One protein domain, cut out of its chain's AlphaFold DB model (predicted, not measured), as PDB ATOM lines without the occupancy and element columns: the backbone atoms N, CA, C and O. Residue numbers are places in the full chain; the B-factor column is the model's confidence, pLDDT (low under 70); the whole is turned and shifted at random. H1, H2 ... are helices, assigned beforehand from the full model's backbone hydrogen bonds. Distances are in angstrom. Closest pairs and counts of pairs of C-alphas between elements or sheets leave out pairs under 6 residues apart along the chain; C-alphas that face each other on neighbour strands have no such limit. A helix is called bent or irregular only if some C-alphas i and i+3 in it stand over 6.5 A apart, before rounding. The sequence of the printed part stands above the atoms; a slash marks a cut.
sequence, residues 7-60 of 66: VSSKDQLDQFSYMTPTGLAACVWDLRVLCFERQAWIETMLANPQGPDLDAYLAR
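This is residues 7 to 60 of the 66 residues of an uncharacterized protein of Chloroflexi bacterium (UniProt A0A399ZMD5). Look first for one long helix, H1, with a short helix, H2, folded back on its last turns; from the other end of H1 a long unnamed stretch, residues 7 to 27, leads away and folds back on itself. The 54 printed residues hold two named helices, H1 then H2, and no named strand; the class is all helix, with 24 residues in named elements, under half. The whole is loose, radius of gyration of the C-alphas 14.3 A, and elongated, 41 by 26 by 17 A.

H1, residues 28 to 46, touches H2, residues 54 to 58, with its residues 40 to 45 alone; the closest C-alphas, Thr 44 and Tyr 57, are 5.6 A apart. In both, every O i to N i+4 pair is within hydrogen-bond range.

Find C-alpha 28 at (330.002, 356.949, 420.437); H1 runs 25.6 A to C-alpha 46. It is neither bent nor irregular, but only just: C-alphas 43 and 46 are 6.3 A apart. H2 runs 6.2 A to C-alpha 58 at (320.234, 354.529, 399.410).

The farthest C-alphas, Thr 22 and Gln 50, are 41.5 A apart. The H1 to H2 link is short. Residues 27 to 33, of which 28 to 33 belong to H1, and 46 to 51 stand free. The printed part has no cut, and no printed residue is under 70 in pLDDT.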
ATOM      1  N   VAL A   7     338.253 346.028 409.252       89.69
ATOM      2  CA  VAL A   7     338.600 347.263 408.532       89.69
ATOM      3  C   VAL A   7     339.067 346.917 407.125       89.69
ATOM      4  O   VAL A   7     339.770 345.925 406.938       89.69
ATOM      5  N   SER A   8     338.698 347.749 406.156       92.69
ATOM      6  CA  SER A   8     339.144 347.669 404.766       92.69
ATOM      7  C   SER A   8     339.764 349.003 404.337       92.69
ATOM      8  O   SER A   8     339.377 350.067 404.829       92.69
ATOM      9  N   SER A   9     340.757 348.944 403.448       89.88
ATOM     10  CA  SER A   9     341.324 350.132 402.804       89.88
ATOM     11  C   SER A   9     340.400 350.622 401.688       89.88
ATOM     12  O   SER A   9     339.771 349.821 401.002       89.88
ATOM     13  N   LYS A  10     340.388 351.935 401.428       88.19
ATOM     14  CA  LYS A  10     339.631 352.523 400.307       88.19
ATOM     15  C   LYS A  10     340.045 351.969 398.942       88.19
ATOM     16  O   LYS A  10     339.216 351.921 398.041       88.19
ATOM     17  N   ASP A  11     341.295 351.531 398.808       93.56
ATOM     18  CA  ASP A  11     341.833 350.995 397.553       93.56
ATOM     19  C   ASP A  11     341.525 349.496 397.359       93.56
ATOM     20  O   ASP A  11     341.749 348.956 396.279       93.56
ATOM     21  N   GLN A  12     341.042 348.807 398.401       90.25
ATOM     22  CA  GLN A  12     340.832 347.351 398.427       90.25
ATOM     23  C   GLN A  12     339.569 346.995 399.225       90.25
ATOM     24  O   GLN A  12     339.636 346.340 400.267       90.25
ATOM     25  N   LEU A  13     338.415 347.457 398.732       86.00
ATOM     26  CA  LEU A  13     337.116 347.382 399.422       86.00
ATOM     27  C   LEU A  13     336.643 345.952 399.747       86.00
ATOM     28  O   LEU A  13     335.782 345.769 400.603       86.00
ATOM     29  N   ASP A  14     337.184 344.941 399.069       90.88
ATOM     30  CA  ASP A  14     336.878 343.523 399.260       90.88
ATOM     31  C   ASP A  14     337.764 342.838 400.316       90.88
ATOM     32  O   ASP A  14     337.475 341.717 400.742       90.88
ATOM     33  N   GLN A  15     338.826 343.504 400.779       92.81
ATOM     34  CA  GLN A  15     339.746 342.968 401.775       92.81
ATOM     35  C   GLN A  15     339.454 343.528 403.162       92.81
ATOM     36  O   GLN A  15     339.657 344.710 403.439       92.81
ATOM     37  N   PHE A  16     339.035 342.639 404.063       92.00
ATOM     38  CA  PHE A  16     338.729 342.958 405.452       92.00
ATOM     39  C   PHE A  16     339.768 342.342 406.387       92.00
ATOM     40  O   PHE A  16     339.953 341.128 406.428       92.00
ATOM     41  N   SER A  17     340.423 343.184 407.181       92.69
ATOM     42  CA  SER A  17     341.362 342.763 408.219       92.69
ATOM     43  C   SER A  17     340.695 342.791 409.589       92.69
ATOM     44  O   SER A  17     340.040 343.771 409.948       92.69
ATOM     45  N   TYR A  18     340.879 341.731 410.374       92.44
ATOM     46  CA  TYR A  18     340.345 341.636 411.731       92.44
ATOM     47  C   TYR A  18     341.170 342.481 412.711       92.44
ATOM     48  O   TYR A  18     342.348 342.202 412.926       92.44
ATOM     49  N   MET A  19     340.551 343.496 413.321       91.25
ATOM     50  CA  MET A  19     341.245 344.508 414.135       91.25
ATOM     51  C   MET A  19     340.858 344.502 415.617       91.25
ATOM     52  O   MET A  19     341.515 345.174 416.409       91.25
ATOM     53  N   THR A  20     339.866 343.717 416.045       87.44
ATOM     54  CA  THR A  20     339.428 343.662 417.457       87.44
ATOM     55  C   THR A  20     340.563 343.484 418.484       87.44
ATOM     56  O   THR A  20     340.525 344.165 419.508       87.44
ATOM     57  N   PRO A  21     341.595 342.635 418.266       89.81
ATOM     58  CA  PRO A  21     342.662 342.441 419.256       89.81
ATOM     59  C   PRO A  21     343.530 343.683 419.493       89.81
ATOM     60  O   PRO A  21     344.250 343.739 420.482       89.81
ATOM     61  N   THR A  22     343.466 344.673 418.598       88.69
ATOM     62  CA  THR A  22     344.241 345.920 418.709       88.69
ATOM     63  C   THR A  22     343.633 346.921 419.694       88.69
ATOM     64  O   THR A  22     344.247 347.945 419.977       88.69
ATOM     65  N   GLY A  23     342.433 346.649 420.221       83.50
ATOM     66  CA  GLY A  23     341.690 347.588 421.064       83.50
ATOM     67  C   GLY A  23     340.944 348.669 420.274       83.50
ATOM     68  O   GLY A  23     340.358 349.561 420.884       83.50
ATOM     69  N   LEU A  24     340.936 348.586 418.938       82.62
ATOM     70  CA  LEU A  24     340.129 349.453 418.088       82.62
ATOM     71  C   LEU A  24     338.641 349.272 418.416       82.62
ATOM     72  O   LEU A  24     338.096 348.174 418.301       82.62
ATOM     73  N   ALA A  25     337.992 350.368 418.793       80.50
ATOM     74  CA  ALA A  25     336.569 350.431 419.088       80.50
ATOM     75  C   ALA A  25     335.943 351.620 418.351       80.50
ATOM     76  O   ALA A  25     336.595 352.645 418.148       80.50
ATOM     77  N   ALA A  26     334.677 351.480 417.959       78.12
ATOM     78  CA  ALA A  26     333.906 352.576 417.378       78.12
ATOM     79  C   ALA A  26     333.649 353.651 418.444       78.12
ATOM     80  O   ALA A  26     333.284 353.320 419.579       78.12
ATOM     81  N   CYS A  27     333.821 354.929 418.098       83.25
ATOM     82  CA  CYS A  27     333.467 356.000 419.024       83.25
ATOM     83  C   CYS A  27     331.937 356.104 419.172       83.25
ATOM     84  O   CYS A  27     331.181 355.560 418.368       83.25
ATOM     85  N   VAL A  28     331.454 356.802 420.205       83.81
ATOM     86  CA  VAL A  28     330.002 356.949 420.437       83.81
ATOM     87  C   VAL A  28     329.276 357.584 419.242       83.81
ATOM     88  O   VAL A  28     328.139 357.219 418.948       83.81
ATOM     89  N   TRP A  29     329.959 358.466 418.509       84.56
ATOM     90  CA  TRP A  29     329.441 359.088 417.292       84.56
ATOM     91  C   TRP A  29     329.335 358.083 416.139       84.56
ATOM     92  O   TRP A  29     328.281 357.983 415.513       84.56
ATOM     93  N   ASP A  30     330.362 357.252 415.928       85.38
ATOM     94  CA  ASP A  30     330.317 356.173 414.933       85.38
ATOM     95  C   ASP A  30     329.198 355.179 415.251       85.38
ATOM     96  O   ASP A  30     328.496 354.719 414.353       85.38
ATOM     97  N   LEU A  31     328.977 354.868 416.533       86.88
ATOM     98  CA  LEU A  31     327.902 353.965 416.945       86.88
ATOM     99  C   LEU A  31     326.518 354.482 416.536       86.88
ATOM    100  O   LEU A  31     325.668 353.666 416.169       86.88
ATOM    101  N   ARG A  32     326.279 355.802 416.555       90.75
ATOM    102  CA  ARG A  32     325.003 356.390 416.111       90.75
ATOM    103  C   ARG A  32     324.784 356.172 414.615       90.75
ATOM    104  O   ARG A  32     323.682 355.764 414.234       90.75
ATOM    105  N   VAL A  33     325.816 356.395 413.803       91.50
ATOM    106  CA  VAL A  33     325.783 356.185 412.346       91.50
ATOM    107  C   VAL A  33     325.633 354.697 412.021       91.50
ATOM    108  O   VAL A  33     324.734 354.316 411.281       91.50
ATOM    109  N   LEU A  34     326.419 353.823 412.655       90.44
ATOM    110  CA  LEU A  34     326.335 352.372 412.460       90.44
ATOM    111  C   LEU A  34     324.962 351.804 412.847       90.44
ATOM    112  O   LEU A  34     324.449 350.910 412.176       90.44
ATOM    113  N   CYS A  35     324.350 352.303 413.925       92.81
ATOM    114  CA  CYS A  35     322.999 351.890 414.303       92.81
ATOM    115  C   CYS A  35     321.952 352.343 413.282       92.81
ATOM    116  O   CYS A  35     321.044 351.567 412.990       92.81
ATOM    117  N   PHE A  36     322.085 353.561 412.743       96.00
ATOM    118  CA  PHE A  36     321.227 354.053 411.665       96.00
ATOM    119  C   PHE A  36     321.341 353.172 410.419       96.00
ATOM    120  O   PHE A  36     320.328 352.647 409.963       96.00
ATOM    121  N   GLU A  37     322.563 352.941 409.936       95.94
ATOM    122  CA  GLU A  37     322.836 352.124 408.748       95.94
ATOM    123  C   GLU A  37     322.293 350.701 408.901       95.94
ATOM    124  O   GLU A  37     321.579 350.193 408.036       95.94
ATOM    125  N   ARG A  38     322.555 350.070 410.056       96.19
ATOM    126  CA  ARG A  38     322.031 348.735 410.368       96.19
ATOM    127  C   ARG A  38     320.505 348.703 410.295       96.19
ATOM    128  O   ARG A  38     319.948 347.765 409.733       96.19
ATOM    129  N   GLN A  39     319.835 349.683 410.900       98.19
ATOM    130  CA  GLN A  39     318.376 349.709 410.947       98.19
ATOM    131  C   GLN A  39     317.775 349.971 409.561       98.19
ATOM    132  O   GLN A  39     316.851 349.265 409.168       98.19
ATOM    133  N   ALA A  40     318.345 350.913 408.803       98.31
ATOM    134  CA  ALA A  40     317.962 351.189 407.423       98.31
ATOM    135  C   ALA A  40     318.054 349.925 406.557       98.31
ATOM    136  O   ALA A  40     317.079 349.566 405.905       98.31
ATOM    137  N   TRP A  41     319.176 349.203 406.629       98.19
ATOM    138  CA  TRP A  41     319.364 347.954 405.893       98.19
ATOM    139  C   TRP A  41     318.342 346.879 406.275       98.19
ATOM    140  O   TRP A  41     317.778 346.213 405.406       98.19
ATOM    141  N   ILE A  42     318.081 346.690 407.574       98.38
ATOM    142  CA  ILE A  42     317.077 345.721 408.031       98.38
ATOM    143  C   ILE A  42     315.713 346.062 407.436       98.38
ATOM    144  O   ILE A  42     315.073 345.184 406.869       98.38
ATOM    145  N   GLU A  43     315.279 347.315 407.542       98.44
ATOM    146  CA  GLU A  43     313.946 347.745 407.118       98.44
ATOM    147  C   GLU A  43     313.730 347.626 405.610       98.44
ATOM    148  O   GLU A  43     312.670 347.168 405.190       98.44
ATOM    149  N   THR A  44     314.715 348.013 404.798       98.62
ATOM    150  CA  THR A  44     314.544 348.091 403.341       98.62
ATOM    151  C   THR A  44     314.978 346.821 402.614       98.62
ATOM    152  O   THR A  44     314.375 346.468 401.604       98.62
ATOM    153  N   MET A  45     315.987 346.105 403.121       98.25
ATOM    154  CA  MET A  45     316.553 344.933 402.444       98.25
ATOM    155  C   MET A  45     316.058 343.613 403.031       98.25
ATOM    156  O   MET A  45     315.678 342.717 402.284       98.25
ATOM    157  N   LEU A  46     316.091 343.461 404.359       97.94
ATOM    158  CA  LEU A  46     315.880 342.152 404.997       97.94
ATOM    159  C   LEU A  46     314.435 341.912 405.448       97.94
ATOM    160  O   LEU A  46     313.965 340.779 405.406       97.94
ATOM    161  N   ALA A  47     313.749 342.957 405.906       97.94
ATOM    162  CA  ALA A  47     312.430 342.883 406.530       97.94
ATOM    163  C   ALA A  47     311.315 343.521 405.683       97.94
ATOM    164  O   ALA A  47     310.164 343.556 406.122       97.94
ATOM    165  N   ASN A  48     311.630 344.013 404.483       97.62
ATOM    166  CA  ASN A  48     310.639 344.592 403.584       97.62
ATOM    167  C   ASN A  48     309.718 343.486 403.020       97.62
ATOM    168  O   ASN A  48     310.196 342.609 402.295       97.62
ATOM    169  N   PRO A  49     308.396 343.508 403.298       97.06
ATOM    170  CA  PRO A  49     307.471 342.476 402.826       97.06
ATOM    171  C   PRO A  49     307.300 342.454 401.299       97.06
ATOM    172  O   PRO A  49     306.819 341.457 400.766       97.06
ATOM    173  N   GLN A  50     307.688 343.525 400.595       97.38
ATOM    174  CA  GLN A  50     307.692 343.585 399.126       97.38
ATOM    175  C   GLN A  50     308.988 343.028 398.505       97.38
ATOM    176  O   GLN A  50     309.115 342.986 397.283       97.38
ATOM    177  N   GLY A  51     309.928 342.564 399.334       97.25
ATOM    178  CA  GLY A  51     311.261 342.122 398.929       97.25
ATOM    179  C   GLY A  51     312.331 343.211 399.105       97.25
ATOM    180  O   GLY A  51     311.996 344.346 399.440       97.25
ATOM    181  N   PRO A  52     313.623 342.877 398.918       98.38
ATOM    182  CA  PRO A  52     314.719 343.823 399.126       98.38
ATOM    183  C   PRO A  52     314.639 345.042 398.194       98.38
ATOM    184  O   PRO A  52     314.525 344.879 396.980       98.38
ATOM    185  N   ASP A  53     314.760 346.247 398.756       98.50
ATOM    186  CA  ASP A  53     314.702 347.524 398.036       98.50
ATOM    187  C   ASP A  53     315.967 348.364 398.297       98.50
ATOM    188  O   ASP A  53     316.133 348.997 399.348       98.50
ATOM    189  N   LEU A  54     316.883 348.335 397.325       97.88
ATOM    190  CA  LEU A  54     318.168 349.027 397.407       97.88
ATOM    191  C   LEU A  54     318.020 350.542 397.244       97.88
ATOM    192  O   LEU A  54     318.719 351.295 397.918       97.88
ATOM    193  N   ASP A  55     317.115 350.996 396.382       98.31
ATOM    194  CA  ASP A  55     316.922 352.426 396.149       98.31
ATOM    195  C   ASP A  55     316.337 353.088 397.402       98.31
ATOM    196  O   ASP A  55     316.796 354.156 397.814       98.31
ATOM    197  N   ALA A  56     315.402 352.414 398.081       97.94
ATOM    198  CA  ALA A  56     314.888 352.865 399.368       97.94
ATOM    199  C   ALA A  56     315.979 352.929 400.447       97.94
ATOM    200  O   ALA A  56     315.968 353.871 401.238       97.94
ATOM    201  N   TYR A  57     316.921 351.974 400.482       98.19
ATOM    202  CA  TYR A  57     318.081 352.022 401.384       98.19
ATOM    203  C   TYR A  57     318.953 353.250 401.101       98.19
ATOM    204  O   TYR A  57     319.211 354.042 402.005       98.19
ATOM    205  N   LEU A  58     319.356 353.436 399.838       97.81
ATOM    206  CA  LEU A  58     320.234 354.529 399.410       97.81
ATOM    207  C   LEU A  58     319.595 355.914 399.583       97.81
ATOM    208  O   LEU A  58     320.305 356.911 399.698       97.81
ATOM    209  N   ALA A  59     318.263 355.990 399.629       97.81
ATOM    210  CA  ALA A  59     317.527 357.220 399.903       97.81
ATOM    211  C   ALA A  59     317.466 357.594 401.400       97.81
ATOM    212  O   ALA A  59     317.028 358.701 401.729       97.81
ATOM    213  N   ARG A  60     317.868 356.709 402.326       97.81
ATOM    214  CA  ARG A  60     317.859 357.003 403.770       97.81
ATOM    215  C   ARG A  60     318.938 358.033 404.102       97.81
ATOM    216  O   ARG A  60     320.050 357.983 403.592       97.81
TER     217      ARG A  60